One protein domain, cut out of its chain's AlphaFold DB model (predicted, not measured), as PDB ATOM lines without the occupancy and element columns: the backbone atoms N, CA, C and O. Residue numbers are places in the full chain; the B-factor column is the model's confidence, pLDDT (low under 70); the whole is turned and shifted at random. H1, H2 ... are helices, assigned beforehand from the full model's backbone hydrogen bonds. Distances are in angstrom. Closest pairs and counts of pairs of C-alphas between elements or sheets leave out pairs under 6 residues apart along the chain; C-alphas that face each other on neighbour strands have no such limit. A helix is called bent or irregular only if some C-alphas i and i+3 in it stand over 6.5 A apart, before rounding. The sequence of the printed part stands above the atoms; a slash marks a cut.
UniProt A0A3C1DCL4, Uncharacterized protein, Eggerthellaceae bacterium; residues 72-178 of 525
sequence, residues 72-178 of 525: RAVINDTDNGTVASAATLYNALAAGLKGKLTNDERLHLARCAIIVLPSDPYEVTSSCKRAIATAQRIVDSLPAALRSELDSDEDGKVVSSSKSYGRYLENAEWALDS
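This is residues 72 to 178 of the 525 residues of an uncharacterized protein of Eggerthellaceae bacterium (UniProt A0A3C1DCL4). Picture a three-helix bundle running up and down, H1, H2 and H3, with the hairpin of H2 and H3 in the middle, H1 on one side of it, and H4 and H5 on the side away from H1. H5 crosses over H3 and the last part of H2, and H4 meets the start of H5 in a nearly square corner; the bundle is loose on the H1 side, where H1 packs on H3 but only comes close to H2. The printed part has 107 residues with five named helices, H1 to H5 in that order along the chain, and no named strand, and its class is all helix. It is compact, with a radius of gyration of the C-alphas of 13.1 A, and its rounded outline spans 36 by 31 by 28 A.

Go along the printed part from Arg 72 and you first meet H1, residues 82 to 94, then H2, residues 103 to 115, and H3, residues 126 to 140. These three form a bundle, up and down, meaning that each helix runs against the one before it. H1 and H2 are close but not clearly touching, at a shallow tilt of 30 degrees, opposite ways; their closest C-alphas, of Ala 86 and Ala 113, are 6.6 A apart. H1 touches H3 at a steep tilt of 39 degrees, the same way, with the closest C-alphas, of Ala 87 and Ala 131, 6.8 A apart; H3 touches H1 with residues 130 to 134 alone. H2 and H3 are a helical hairpin: they touch at a shallow tilt of 20 degrees, opposite ways, and their closest C-alphas, of Ala 113 and Ala 135, are 5.1 A apart. Next comes H4, residues 144 to 151, which only just touches H2, with 3 pairs of C-alphas within 8 A, the closest those of Leu 107 and Leu 146 at 6.7 A. Last comes H5, residues 165 to 177, which touches H3 at a steep tilt of 39 degrees, opposite ways; look at the closest C-alphas, of Ile 132 and Glu 173, 6.6 A apart. H5 with residues 165 to 169 alone touches H2 with residues 111 to 115 alone, at a steep tilt of 45 degrees; the closest C-alphas are those of Ile 114 and Leu 169, 5.9 A apart. H4 and H5 touch, about perpendicular at 77 degrees, with the closest C-alphas, of Asp 151 and Gly 166, 4.5 A apart. H1 is apart from H4 and from H5. The helix packing is mostly crossed, but only just: 2 of 6 touching pairs are at a shallow tilt. In H1, H2, H4 and H5 every O i to N i+4 pair is within hydrogen-bond range; in H3 it is 9 of 11.

Find C-alpha 82 at (201.169, 129.837, 84.535); from there H1 runs 18.7 A to C-alpha 94. H2 runs 18.5 A from Asn 103 to Ile 115. H3, the longest helix, starts at C-alpha 126, at (214.564, 139.930, 86.449), and runs 21.5 A to Asp 140; it is irregular, with C-alphas 127 and 130 7.0 A apart. H4 is short, from Ala 144 to Asp 151. H5 runs 18.4 A from Tyr 165 to C-alpha 177 at (213.651, 149.091, 84.516).

The two C-alphas farthest apart, those of Lys 100 and Tyr 122, are 37.1 A apart. The printed part has no cut. The link from H3 to H4 is tight, those from H1 to H2 and from H2 to H3 are short, and the link from H4 to H5, residues 152 to 164, is long. Mean pLDDT of the printed part is 78.9; look for values under 70 in residues 72 to 98, which include H1, and in residues 154 to 161.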
ATOM      1  N   ARG A  72     189.936 137.619  85.273       52.91
ATOM      2  CA  ARG A  72     189.804 137.462  86.740       52.91
ATOM      3  C   ARG A  72     190.123 136.061  87.249       52.91
ATOM      4  O   ARG A  72     190.621 135.932  88.360       52.91
ATOM      5  N   ALA A  73     189.804 135.018  86.483       53.59
ATOM      6  CA  ALA A  73     189.959 133.642  86.949       53.59
ATOM      7  C   ALA A  73     191.424 133.170  86.959       53.59
ATOM      8  O   ALA A  73     191.726 132.176  87.611       53.59
ATOM      9  N   VAL A  74     192.331 133.883  86.275       53.91
ATOM     10  CA  VAL A  74     193.761 133.530  86.188       53.91
ATOM     11  C   VAL A  74     194.533 133.922  87.455       53.91
ATOM     12  O   VAL A  74     195.500 133.256  87.814       53.91
ATOM     13  N   ILE A  75     194.106 134.979  88.157       51.44
ATOM     14  CA  ILE A  75     194.855 135.560  89.289       51.44
ATOM     15  C   ILE A  75     194.880 134.623  90.514       51.44
ATOM     16  O   ILE A  75     195.831 134.652  91.287       51.44
ATOM     17  N   ASN A  76     193.890 133.736  90.661       46.31
ATOM     18  CA  ASN A  76     193.760 132.858  91.831       46.31
ATOM     19  C   ASN A  76     194.573 131.543  91.753       46.31
ATOM     20  O   ASN A  76     194.441 130.721  92.657       46.31
ATOM     21  N   ASP A  77     195.377 131.323  90.704       44.88
ATOM     22  CA  ASP A  77     196.094 130.053  90.441       44.88
ATOM     23  C   ASP A  77     197.607 130.272  90.174       44.88
ATOM     24  O   ASP A  77     198.226 129.659  89.301       44.88
ATOM     25  N   THR A  78     198.210 131.242  90.870       42.78
ATOM     26  CA  THR A  78     199.540 131.828  90.593       42.78
ATOM     27  C   THR A  78     200.734 131.124  91.253       42.78
ATOM     28  O   THR A  78     201.814 131.705  91.370       42.78
ATOM     29  N   ASP A  79     200.627 129.833  91.567       45.03
ATOM     30  CA  ASP A  79     201.793 129.021  91.942       45.03
ATOM     31  C   ASP A  79     202.668 128.713  90.705       45.03
ATOM     32  O   ASP A  79     202.611 127.623  90.148       45.03
ATOM     33  N   ASN A  80     203.486 129.681  90.257       46.59
ATOM     34  CA  ASN A  80     204.646 129.604  89.334       46.59
ATOM     35  C   ASN A  80     204.526 128.860  87.969       46.59
ATOM     36  O   ASN A  80     205.420 128.995  87.128       46.59
ATOM     37  N   GLY A  81     203.466 128.101  87.686       45.44
ATOM     38  CA  GLY A  81     203.306 127.270  86.484       45.44
ATOM     39  C   GLY A  81     202.688 127.996  85.284       45.44
ATOM     40  O   GLY A  81     202.894 127.602  84.135       45.44
ATOM     41  N   THR A  82     201.976 129.096  85.522       52.16
ATOM     42  CA  THR A  82     201.169 129.837  84.535       52.16
ATOM     43  C   THR A  82     201.985 130.773  83.633       52.16
ATOM     44  O   THR A  82     201.605 131.030  82.493       52.16
ATOM     45  N   VAL A  83     203.178 131.218  84.042       49.19
ATOM     46  CA  VAL A  83     204.039 132.062  83.180       49.19
ATOM     47  C   VAL A  83     204.629 131.256  82.007       49.19
ATOM     48  O   VAL A  83     204.843 131.783  80.910       49.19
ATOM     49  N   ALA A  84     204.842 129.948  82.198       49.62
ATOM     50  CA  ALA A  84     205.320 129.044  81.152       49.62
ATOM     51  C   ALA A  84     204.265 128.785  80.060       49.62
ATOM     52  O   ALA A  84     204.626 128.586  78.894       49.62
ATOM     53  N   SER A  85     202.968 128.842  80.391       57.75
ATOM     54  CA  SER A  85     201.894 128.677  79.405       57.75
ATOM     55  C   SER A  85     201.714 129.930  78.542       57.75
ATOM     56  O   SER A  85     201.564 129.794  77.331       57.75
ATOM     57  N   ALA A  86     201.860 131.139  79.101       53.22
ATOM     58  CA  ALA A  86     201.775 132.398  78.348       53.22
ATOM     59  C   ALA A  86     202.924 132.577  77.333       53.22
ATOM     60  O   ALA A  86     202.694 132.967  76.187       53.22
ATOM     61  N   ALA A  87     204.160 132.230  77.714       54.97
ATOM     62  CA  ALA A  87     205.306 132.253  76.799       54.97
ATOM     63  C   ALA A  87     205.170 131.207  75.674       54.97
ATOM     64  O   ALA A  87     205.510 131.481  74.522       54.97
ATOM     65  N   THR A  88     204.633 130.025  75.996       64.19
ATOM     66  CA  THR A  88     204.299 128.983  75.012       64.19
ATOM     67  C   THR A  88     203.198 129.451  74.056       64.19
ATOM     68  O   THR A  88     203.344 129.294  72.843       64.19
ATOM     69  N   LEU A  89     202.149 130.102  74.572       62.47
ATOM     70  CA  LEU A  89     201.079 130.691  73.762       62.47
ATOM     71  C   LEU A  89     201.628 131.761  72.815       62.47
ATOM     72  O   LEU A  89     201.318 131.756  71.628       62.47
ATOM     73  N   TYR A  90     202.493 132.648  73.312       62.03
ATOM     74  CA  TYR A  90     203.107 133.685  72.492       62.03
ATOM     75  C   TYR A  90     204.006 133.117  71.397       62.03
ATOM     76  O   TYR A  90     203.931 133.567  70.258       62.03
ATOM     77  N   ASN A  91     204.846 132.129  71.709       64.69
ATOM     78  CA  ASN A  91     205.697 131.504  70.701       64.69
ATOM     79  C   ASN A  91     204.856 130.789  69.629       64.69
ATOM     80  O   ASN A  91     205.201 130.868  68.453       64.69
ATOM     81  N   ALA A  92     203.723 130.181  70.001       60.12
ATOM     82  CA  ALA A  92     202.764 129.624  69.043       60.12
ATOM     83  C   ALA A  92     202.108 130.712  68.167       60.12
ATOM     84  O   ALA A  92     201.967 130.547  66.957       60.12
ATOM     85  N   LEU A  93     201.780 131.865  68.753       61.66
ATOM     86  CA  LEU A  93     201.212 133.025  68.060       61.66
ATOM     87  C   LEU A  93     202.192 133.707  67.095       61.66
ATOM     88  O   LEU A  93     201.849 134.002  65.944       61.66
ATOM     89  N   ALA A  94     203.419 133.947  67.556       60.62
ATOM     90  CA  ALA A  94     204.488 134.586  66.801       60.62
ATOM     91  C   ALA A  94     204.984 133.711  65.638       60.62
ATOM     92  O   ALA A  94     205.453 134.248  64.636       60.62
ATOM     93  N   ALA A  95     204.847 132.384  65.746       62.12
ATOM     94  CA  ALA A  95     205.333 131.428  64.754       62.12
ATOM     95  C   ALA A  95     204.435 131.246  63.514       62.12
ATOM     96  O   ALA A  95     204.867 130.574  62.580       62.12
ATOM     97  N   GLY A  96     203.226 131.823  63.438       54.06
ATOM     98  CA  GLY A  96     202.398 131.584  62.243       54.06
ATOM     99  C   GLY A  96     201.085 132.344  62.079       54.06
ATOM    100  O   GLY A  96     200.416 132.155  61.066       54.06
ATOM    101  N   LEU A  97     200.686 133.204  63.023       61.78
ATOM    102  CA  LEU A  97     199.331 133.785  63.016       61.78
ATOM    103  C   LEU A  97     199.270 135.293  62.806       61.78
ATOM    104  O   LEU A  97     198.191 135.885  62.901       61.78
ATOM    105  N   LYS A  98     200.403 135.917  62.479       64.94
ATOM    106  CA  LYS A  98     200.504 137.350  62.191       64.94
ATOM    107  C   LYS A  98     199.676 137.679  60.935       64.94
ATOM    108  O   LYS A  98     200.169 137.602  59.820       64.94
ATOM    109  N   GLY A  99     198.387 137.971  61.128       71.62
ATOM    110  CA  GLY A  99     197.407 138.221  60.061       71.62
ATOM    111  C   GLY A  99     196.140 137.356  60.098       71.62
ATOM    112  O   GLY A  99     195.148 137.758  59.504       71.62
ATOM    113  N   LYS A 100     196.129 136.218  60.810       82.19
ATOM    114  CA  LYS A 100     194.986 135.275  60.812       82.19
ATOM    115  C   LYS A 100     194.033 135.422  62.005       82.19
ATOM    116  O   LYS A 100     192.918 134.903  61.960       82.19
ATOM    117  N   LEU A 101     194.467 136.119  63.054       84.56
ATOM    118  CA  LEU A 101     193.625 136.425  64.210       84.56
ATOM    119  C   LEU A 101     192.790 137.676  63.977       84.56
ATOM    120  O   LEU A 101     193.312 138.667  63.440       84.56
ATOM    121  N   THR A 102     191.538 137.624  64.432       90.44
ATOM    122  CA  THR A 102     190.632 138.774  64.483       90.44
ATOM    123  C   THR A 102     191.149 139.819  65.473       90.44
ATOM    124  O   THR A 102     192.017 139.546  66.304       90.44
ATOM    125  N   ASN A 103     190.635 141.044  65.377       91.81
ATOM    126  CA  ASN A 103     190.991 142.113  66.310       91.81
ATOM    127  C   ASN A 103     190.630 141.745  67.759       91.81
ATOM    128  O   ASN A 103     191.472 141.905  68.640       91.81
ATOM    129  N   ASP A 104     189.454 141.154  67.975       90.88
ATOM    130  CA  ASP A 104     188.987 140.729  69.300       90.88
ATOM    131  C   ASP A 104     189.869 139.624  69.897       90.88
ATOM    132  O   ASP A 104     190.226 139.686  71.071       90.88
ATOM    133  N   GLU A 105     190.294 138.645  69.086       87.56
ATOM    134  CA  GLU A 105     191.211 137.580  69.523       87.56
ATOM    135  C   GLU A 105     192.565 138.157  69.963       87.56
ATOM    136  O   GLU A 105     193.118 137.753  70.987       87.56
ATOM    137  N   ARG A 106     193.104 139.128  69.212       89.25
ATOM    138  CA  ARG A 106     194.378 139.779  69.561       89.25
ATOM    139  C   ARG A 106     194.251 140.641  70.810       89.25
ATOM    140  O   ARG A 106     195.154 140.633  71.644       89.25
ATOM    141  N   LEU A 107     193.148 141.372  70.942       91.38
ATOM    142  CA  LEU A 107     192.875 142.197  72.110       91.38
ATOM    143  C   LEU A 107     192.692 141.336  73.368       91.38
ATOM    144  O   LEU A 107     193.288 141.631  74.403       91.38
ATOM    145  N   HIS A 108     191.930 140.242  73.282       87.38
ATOM    146  CA  HIS A 108     191.749 139.303  74.390       87.38
ATOM    147  C   HIS A 108     193.080 138.675  74.820       87.38
ATOM    148  O   HIS A 108     193.393 138.629  76.012       87.38
ATOM    149  N   LEU A 109     193.910 138.274  73.854       87.12
ATOM    150  CA  LEU A 109     195.254 137.789  74.134       87.12
ATOM    151  C   LEU A 109     196.115 138.844  74.842       87.12
ATOM    152  O   LEU A 109     196.811 138.504  75.795       87.12
ATOM    153  N   ALA A 110     196.078 140.102  74.396       91.31
ATOM    154  CA  ALA A 110     196.821 141.185  75.037       91.31
ATOM    155  C   ALA A 110     196.396 141.359  76.503       91.31
ATOM    156  O   ALA A 110     197.250 141.387  77.385       91.31
ATOM    157  N   ARG A 111     195.085 141.373  76.779       90.19
ATOM    158  CA  ARG A 111     194.537 141.440  78.146       90.19
ATOM    159  C   ARG A 111     195.025 140.277  79.014       90.19
ATOM    160  O   ARG A 111     195.489 140.502  80.130       90.19
ATOM    161  N   CYS A 112     194.994 139.052  78.489       85.56
ATOM    162  CA  CYS A 112     195.486 137.867  79.197       85.56
ATOM    163  C   CYS A 112     197.000 137.916  79.448       85.56
ATOM    164  O   CYS A 112     197.462 137.530  80.515       85.56
ATOM    165  N   ALA A 113     197.786 138.401  78.487       87.12
ATOM    166  CA  ALA A 113     199.233 138.522  78.642       87.12
ATOM    167  C   ALA A 113     199.629 139.586  79.677       87.12
ATOM    168  O   ALA A 113     200.654 139.440  80.335       87.12
ATOM    169  N   ILE A 114     198.825 140.642  79.823       90.81
ATOM    170  CA  ILE A 114     199.057 141.709  80.800       90.81
ATOM    171  C   ILE A 114     198.648 141.265  82.207       90.81
ATOM    172  O   ILE A 114     199.386 141.524  83.151       90.81
ATOM    173  N   ILE A 115     197.514 140.572  82.367       87.81
ATOM    174  CA  ILE A 115     196.992 140.244  83.705       87.81
ATOM    175  C   ILE A 115     197.860 139.250  84.486       87.81
ATOM    176  O   ILE A 115     197.787 139.199  85.707       87.81
ATOM    177  N   VAL A 116     198.674 138.456  83.786       85.12
ATOM    178  CA  VAL A 116     199.620 137.514  84.406       85.12
ATOM    179  C   VAL A 116     200.918 138.181  84.861       85.12
ATOM    180  O   VAL A 116     201.781 137.511  85.428       85.12
ATOM    181  N   LEU A 117     201.113 139.471  84.566       88.81
ATOM    182  CA  LEU A 117     202.255 140.220  85.082       88.81
ATOM    183  C   LEU A 117     202.028 140.547  86.568       88.81
ATOM    184  O   LEU A 117     200.875 140.730  86.973       88.81
ATOM    185  N   PRO A 118     203.099 140.659  87.375       88.19
ATOM    186  CA  PRO A 118     202.970 141.088  88.763       88.19
ATOM    187  C   PRO A 118     202.245 142.435  88.865       88.19
ATOM    188  O   PRO A 118     202.553 143.376  88.128       88.19
ATOM    189  N   SER A 119     201.263 142.495  89.759       84.56
ATOM    190  CA  SER A 119     200.417 143.666  90.027       84.56
ATOM    191  C   SER A 119     201.171 144.734  90.814       84.56
ATOM    192  O   SER A 119     201.082 145.930  90.504       84.56
ATOM    193  N   ASP A 120     201.943 144.279  91.801       88.25
ATOM    194  CA  ASP A 120     202.838 145.073  92.621       88.25
ATOM    195  C   ASP A 120     204.190 145.231  91.896       88.25
ATOM    196  O   ASP A 120     204.882 144.237  91.643       88.25
ATOM    197  N   PRO A 121     204.625 146.470  91.584       91.00
ATOM    198  CA  PRO A 121     205.986 146.753  91.149       91.00
ATOM    199  C   PRO A 121     207.055 146.012  91.946       91.00
ATOM    200  O   PRO A 121     208.012 145.523  91.351       91.00
ATOM    201  N   TYR A 122     206.902 145.882  93.267       91.56
ATOM    202  CA  TYR A 122     207.876 145.242  94.147       91.56
ATOM    203  C   TYR A 122     208.024 143.734  93.910       91.56
ATOM    204  O   TYR A 122     209.089 143.177  94.178       91.56
ATOM    205  N   GLU A 123     207.032 143.084  93.314       91.75
ATOM    206  CA  GLU A 123     207.101 141.671  92.936       91.75
ATOM    207  C   GLU A 123     207.757 141.449  91.567       91.75
ATOM    208  O   GLU A 123     208.133 140.327  91.217       91.75
ATOM    209  N   VAL A 124     207.956 142.514  90.784       93.38
ATOM    210  CA  VAL A 124     208.691 142.424  89.523       93.38
ATOM    211  C   VAL A 124     210.157 142.100  89.804       93.38
ATOM    212  O   VAL A 124     210.865 142.831  90.496       93.38
ATOM    213  N   THR A 125     210.624 141.001  89.213       93.19
ATOM    214  CA  THR A 125     212.018 140.537  89.274       93.19
ATOM    215  C   THR A 125     212.605 140.399  87.867       93.19
ATOM    216  O   THR A 125     211.887 140.408  86.865       93.19
ATOM    217  N   SER A 126     213.918 140.175  87.751       90.81
ATOM    218  CA  SER A 126     214.564 139.930  86.449       90.81
ATOM    219  C   SER A 126     213.996 138.711  85.703       90.81
ATOM    220  O   SER A 126     214.078 138.651  84.474       90.81
ATOM    221  N   SER A 127     213.389 137.753  86.414       87.38
ATOM    222  CA  SER A 127     212.732 136.589  85.802       87.38
ATOM    223  C   SER A 127     211.486 136.974  84.985       87.38
ATOM    224  O   SER A 127     211.192 136.337  83.969       87.38
ATOM    225  N   CYS A 128     210.826 138.083  85.346       89.56
ATOM    226  CA  CYS A 128     209.647 138.620  84.668       89.56
ATOM    227  C   CYS A 128     209.975 139.245  83.300       89.56
ATOM    228  O   CYS A 128     209.074 139.406  82.477       89.56
ATOM    229  N   LYS A 129     211.254 139.545  83.008       90.81
ATOM    230  CA  LYS A 129     211.697 140.239  81.780       90.81
ATOM    231  C   LYS A 129     211.112 139.647  80.499       90.81
ATOM    232  O   LYS A 129     210.687 140.381  79.613       90.81
ATOM    233  N   ARG A 130     211.077 138.313  80.387       85.81
ATOM    234  CA  ARG A 130     210.522 137.641  79.200       85.81
ATOM    235  C   ARG A 130     209.008 137.793  79.088       85.81
ATOM    236  O   ARG A 130     208.524 137.927  77.968       85.81
ATOM    237  N   ALA A 131     208.281 137.749  80.203       86.12
ATOM    238  CA  ALA A 131     206.827 137.891  80.217       86.12
ATOM    239  C   ALA A 131     206.420 139.325  79.855       86.12
ATOM    240  O   ALA A 131     205.634 139.513  78.932       86.12
ATOM    241  N   ILE A 132     207.060 140.323  80.475       92.12
ATOM    242  CA  ILE A 132     206.831 141.751  80.199       92.12
ATOM    243  C   ILE A 132     207.121 142.069  78.725       92.12
ATOM    244  O   ILE A 132     206.240 142.528  78.004       92.12
ATOM    245  N   ALA A 133     208.304 141.698  78.217       90.06
ATOM    246  CA  ALA A 133     208.654 141.905  76.807       90.06
ATOM    247  C   ALA A 133     207.737 141.141  75.832       90.06
ATOM    248  O   ALA A 133     207.645 141.459  74.646       90.06
ATOM    249  N   THR A 134     207.088 140.075  76.294       84.69
ATOM    250  CA  THR A 134     206.115 139.327  75.502       84.69
ATOM    251  C   THR A 134     204.775 140.049  75.449       84.69
ATOM    252  O   THR A 134     204.263 140.250  74.349       84.69
ATOM    253  N   ALA A 135     204.258 140.500  76.591       91.19
ATOM    254  CA  ALA A 135     203.057 141.324  76.659       91.19
ATOM    255  C   ALA A 135     203.209 142.594  75.806       91.19
ATOM    256  O   ALA A 135     202.366 142.845  74.945       91.19
ATOM    257  N   GLN A 136     204.338 143.302  75.932       94.75
ATOM    258  CA  GLN A 136     204.628 144.496  75.136       94.75
ATOM    259  C   GLN A 136     204.613 144.216  73.630       94.75
ATOM    260  O   GLN A 136     203.922 144.893  72.875       94.75
ATOM    261  N   ARG A 137     205.266 143.140  73.172       90.69
ATOM    262  CA  ARG A 137     205.235 142.760  71.749       90.69
ATOM    263  C   ARG A 137     203.836 142.397  71.244       90.69
ATOM    264  O   ARG A 137     203.557 142.609  70.064       90.69
ATOM    265  N   ILE A 138     202.978 141.809  72.084       89.62
ATOM    266  CA  ILE A 138     201.576 141.545  71.720       89.62
ATOM    267  C   ILE A 138     200.845 142.877  71.547       89.62
ATOM    268  O   ILE A 138     200.221 143.078  70.504       89.62
ATOM    269  N   VAL A 139     200.973 143.794  72.509       93.00
ATOM    270  CA  VAL A 139     200.356 145.129  72.460       93.00
ATOM    271  C   VAL A 139     200.829 145.920  71.241       93.00
ATOM    272  O   VAL A 139     199.999 146.437  70.499       93.00
ATOM    273  N   ASP A 140     202.129 145.937  70.950       93.25
ATOM    274  CA  ASP A 140     202.700 146.627  69.783       93.25
ATOM    275  C   ASP A 140     202.234 146.055  68.439       93.25
ATOM    276  O   ASP A 140     202.296 146.729  67.411       93.25
ATOM    277  N   SER A 141     201.741 144.813  68.427       90.19
ATOM    278  CA  SER A 141     201.167 144.190  67.230       90.19
ATOM    279  C   SER A 141     199.701 144.568  66.973       90.19
ATOM    280  O   SER A 141     199.159 144.233  65.912       90.19
ATOM    281  N   LEU A 142     199.050 145.240  67.929       91.88
ATOM    282  CA  LEU A 142     197.665 145.681  67.813       91.88
ATOM    283  C   LEU A 142     197.541 146.955  66.956       91.88
ATOM    284  O   LEU A 142     198.401 147.840  67.010       91.88
ATOM    285  N   PRO A 143     196.433 147.115  66.210       93.81
ATOM    286  CA  PRO A 143     196.054 148.401  65.631       93.81
ATOM    287  C   PRO A 143     195.958 149.505  66.693       93.81
ATOM    288  O   PRO A 143     195.607 149.242  67.841       93.81
ATOM    289  N   ALA A 144     196.205 150.760  66.300       95.25
ATOM    290  CA  ALA A 144     196.177 151.909  67.213       95.25
ATOM    291  C   ALA A 144     194.869 152.019  68.017       95.25
ATOM    292  O   ALA A 144     194.932 152.209  69.224       95.25
ATOM    293  N   ALA A 145     193.711 151.805  67.378       94.50
ATOM    294  CA  ALA A 145     192.409 151.850  68.049       94.50
ATOM    295  C   ALA A 145     192.298 150.855  69.220       94.50
ATOM    296  O   ALA A 145     191.816 151.215  70.288       94.50
ATOM    297  N   LEU A 146     192.808 149.629  69.052       94.19
ATOM    298  CA  LEU A 146     192.783 148.614  70.111       94.19
ATOM    299  C   LEU A 146     193.813 148.898  71.211       94.19
ATOM    300  O   LEU A 146     193.584 148.562  72.367       94.19
ATOM    301  N   ARG A 147     194.950 149.528  70.876       94.44
ATOM    302  CA  ARG A 147     195.905 149.993  71.897       94.44
ATOM    303  C   ARG A 147     195.283 151.084  72.769       94.44
ATOM    304  O   ARG A 147     195.398 151.009  73.984       94.44
ATOM    305  N   SER A 148     194.559 152.028  72.168       91.81
ATOM    306  CA  SER A 148     193.807 153.040  72.918       91.81
ATOM    307  C   SER A 148     192.715 152.427  73.800       91.81
ATOM    308  O   SER A 148     192.495 152.914  74.903       91.81
ATOM    309  N   GLU A 149     192.071 151.337  73.367       92.31
ATOM    310  CA  GLU A 149     191.115 150.599  74.207       92.31
ATOM    311  C   GLU A 149     191.786 149.984  75.447       92.31
ATOM    312  O   GLU A 149     191.217 150.017  76.537       92.31
ATOM    313  N   LEU A 150     193.014 149.465  75.320       92.19
ATOM    314  CA  LEU A 150     193.784 148.965  76.469       92.19
ATOM    315  C   LEU A 150     194.216 150.076  77.430       92.19
ATOM    316  O   LEU A 150     194.375 149.810  78.621       92.19
ATOM    317  N   ASP A 151     194.424 151.288  76.921       90.94
ATOM    318  CA  ASP A 151     194.824 152.449  77.715       90.94
ATOM    319  C   ASP A 151     193.627 153.130  78.408       90.94
ATOM    320  O   ASP A 151     193.828 153.860  79.378       90.94
ATOM    321  N   SER A 152     192.395 152.867  77.956       85.44
ATOM    322  CA  SER A 152     191.164 153.461  78.492       85.44
ATOM    323  C   SER A 152     190.812 152.956  79.895       85.44
ATOM    324  O   SER A 152     190.808 151.755  80.173       85.44
ATOM    325  N   ASP A 153     190.417 153.886  80.766       71.06
ATOM    326  CA  ASP A 153     189.900 153.593  82.106       71.06
ATOM    327  C   ASP A 153     188.425 153.137  82.099       71.06
ATOM    328  O   ASP A 153     187.921 152.687  83.130       71.06
ATOM    329  N   GLU A 154     187.699 153.264  80.986       68.00
ATOM    330  CA  GLU A 154     186.270 152.912  80.912       68.00
ATOM    331  C   GLU A 154     186.069 151.441  80.526       68.00
ATOM    332  O   GLU A 154     185.399 150.706  81.252       68.00
ATOM    333  N   ASP A 155     186.752 150.990  79.472       59.28
ATOM    334  CA  ASP A 155     186.610 149.640  78.901       59.28
ATOM    335  C   ASP A 155     187.833 148.734  79.159       59.28
ATOM    336  O   ASP A 155     187.801 147.521  78.933       59.28
ATOM    337  N   GLY A 156     188.936 149.314  79.645       56.88
ATOM    338  CA  GLY A 156     190.246 148.673  79.758       56.88
ATOM    339  C   GLY A 156     190.700 148.360  81.183       56.88
ATOM    340  O   GLY A 156     191.880 148.089  81.378       56.88
ATOM    341  N   LYS A 157     189.830 148.393  82.197       62.88
ATOM    342  CA  LYS A 157     190.256 148.133  83.585       62.88
ATOM    343  C   LYS A 157     190.688 146.681  83.802       62.88
ATOM    344  O   LYS A 157     189.955 145.741  83.484       62.88
ATOM    345  N   VAL A 158     191.855 146.503  84.420       60.25
ATOM    346  CA  VAL A 158     192.249 145.217  85.009       60.25
ATOM    347  C   VAL A 158     191.381 145.014  86.231       60.25
ATOM    348  O   VAL A 158     191.371 145.848  87.121       60.25
ATOM    349  N   VAL A 159     190.639 143.921  86.289       58.62
ATOM    350  CA  VAL A 159     189.469 143.839  87.165       58.62
ATOM    351  C   VAL A 159     189.763 144.071  88.656       58.62
ATOM    352  O   VAL A 159     188.931 144.645  89.357       58.62
ATOM    353  N   SER A 160     190.914 143.637  89.156       60.50
ATOM    354  CA  SER A 160     191.295 143.816  90.561       60.50
ATOM    355  C   SER A 160     191.906 145.185  90.863       60.50
ATOM    356  O   SER A 160     192.135 145.510  92.025       60.50
ATOM    357  N   SER A 161     192.163 146.006  89.845       63.12
ATOM    358  CA  SER A 161     192.848 147.282  89.991       63.12
ATOM    359  C   SER A 161     192.043 148.418  89.363       63.12
ATOM    360  O   SER A 161     191.370 148.272  88.348       63.12
ATOM    361  N   SER A 162     192.158 149.617  89.912       71.38
ATOM    362  CA  SER A 162     191.622 150.815  89.263       71.38
ATOM    363  C   SER A 162     192.422 151.234  88.016       71.38
ATOM    364  O   SER A 162     192.227 152.346  87.538       71.38
ATOM    365  N   LYS A 163     193.362 150.404  87.538       79.75
ATOM    366  CA  LYS A 163     194.315 150.709  86.466       79.75
ATOM    367  C   LYS A 163     193.836 150.087  85.147       79.75
ATOM    368  O   LYS A 163     193.339 148.956  85.134       79.75
ATOM    369  N   SER A 164     194.017 150.801  84.039       89.81
ATOM    370  CA  SER A 164     193.858 150.226  82.700       89.81
ATOM    371  C   SER A 164     194.920 149.147  82.416       89.81
ATOM    372  O   SER A 164     195.973 149.111  83.062       89.81
ATOM    373  N   TYR A 165     194.681 148.251  81.453       91.12
ATOM    374  CA  TYR A 165     195.661 147.241  81.025       91.12
ATOM    375  C   TYR A 165     196.966 147.892  80.559       91.12
ATOM    376  O   TYR A 165     198.053 147.444  80.924       91.12
ATOM    377  N   GLY A 166     196.867 148.977  79.791       92.56
ATOM    378  CA  GLY A 166     198.020 149.741  79.337       92.56
ATOM    379  C   GLY A 166     198.851 150.295  80.490       92.56
ATOM    380  O   GLY A 166     200.076 150.186  80.476       92.56
ATOM    381  N   ARG A 167     198.184 150.813  81.528       90.56
ATOM    382  CA  ARG A 167     198.835 151.264  82.761       90.56
ATOM    383  C   ARG A 167     199.501 150.117  83.517       90.56
ATOM    384  O   ARG A 167     200.580 150.289  84.073       90.56
ATOM    385  N   TYR A 168     198.855 148.960  83.575       91.06
ATOM    386  CA  TYR A 168     199.385 147.788  84.268       91.06
ATOM    387  C   TYR A 168     200.683 147.288  83.616       91.06
ATOM    388  O   TYR A 168     201.668 147.041  84.311       91.06
ATOM    389  N   LEU A 169     200.707 147.226  82.280       94.12
ATOM    390  CA  LEU A 169     201.898 146.876  81.507       94.12
ATOM    391  C   LEU A 169     203.031 147.892  81.698       94.12
ATOM    392  O   LEU A 169     204.133 147.496  82.059       94.12
ATOM    393  N   GLU A 170     202.746 149.187  81.540       95.00
ATOM    394  CA  GLU A 170     203.733 150.260  81.732       95.00
ATOM    395  C   GLU A 170     204.337 150.229  83.145       95.00
ATOM    396  O   GLU A 170     205.548 150.305  83.323       95.00
ATOM    397  N   ASN A 171     203.504 150.041  84.172       92.12
ATOM    398  CA  ASN A 171     203.959 149.958  85.557       92.12
ATOM    399  C   ASN A 171     204.925 148.777  85.776       92.12
ATOM    400  O   ASN A 171     205.898 148.922  86.518       92.12
ATOM    401  N   ALA A 172     204.677 147.637  85.118       94.25
ATOM    402  CA  ALA A 172     205.560 146.472  85.143       94.25
ATOM    403  C   ALA A 172     206.867 146.710  84.363       94.25
ATOM    404  O   ALA A 172     207.933 146.303  84.828       94.25
ATOM    405  N   GLU A 173     206.813 147.389  83.214       96.88
ATOM    406  CA  GLU A 173     208.000 147.793  82.446       96.88
ATOM    407  C   GLU A 173     208.900 148.725  83.256       96.88
ATOM    408  O   GLU A 173     210.092 148.464  83.404       96.88
ATOM    409  N   TRP A 174     208.321 149.761  83.857       96.44
ATOM    410  CA  TRP A 174     209.045 150.707  84.701       96.44
ATOM    411  C   TRP A 174     209.591 150.051  85.968       96.44
ATOM    412  O   TRP A 174     210.716 150.334  86.379       96.44
ATOM    413  N   ALA A 175     208.840 149.126  86.570       95.81
ATOM    414  CA  ALA A 175     209.322 148.346  87.706       95.81
ATOM    415  C   ALA A 175     210.521 147.471  87.316       95.81
ATOM    416  O   ALA A 175     211.504 147.416  88.055       95.81
ATOM    417  N   LEU A 176     210.482 146.825  86.147       97.12
ATOM    418  CA  LEU A 176     211.607 146.046  85.631       97.12
ATOM    419  C   LEU A 176     212.824 146.938  85.359       97.12
ATOM    420  O   LEU A 176     213.948 146.563  85.695       97.12
ATOM    421  N   ASP A 177     212.602 148.115  84.782       96.94
ATOM    422  CA  ASP A 177     213.651 149.091  84.516       96.94
ATOM    423  C   ASP A 177     214.256 149.662  85.800       96.94
ATOM    424  O   ASP A 177     215.468 149.869  85.847       96.94
ATOM    425  N   SER A 178     213.473 149.784  86.876       96.56
ATOM    426  CA  SER A 178     213.975 150.177  88.198       96.56
ATOM    427  C   SER A 178     214.949 149.178  88.827       96.56
ATOM    428  O   SER A 178     215.616 149.504  89.805       96.56
TER     429      SER A 178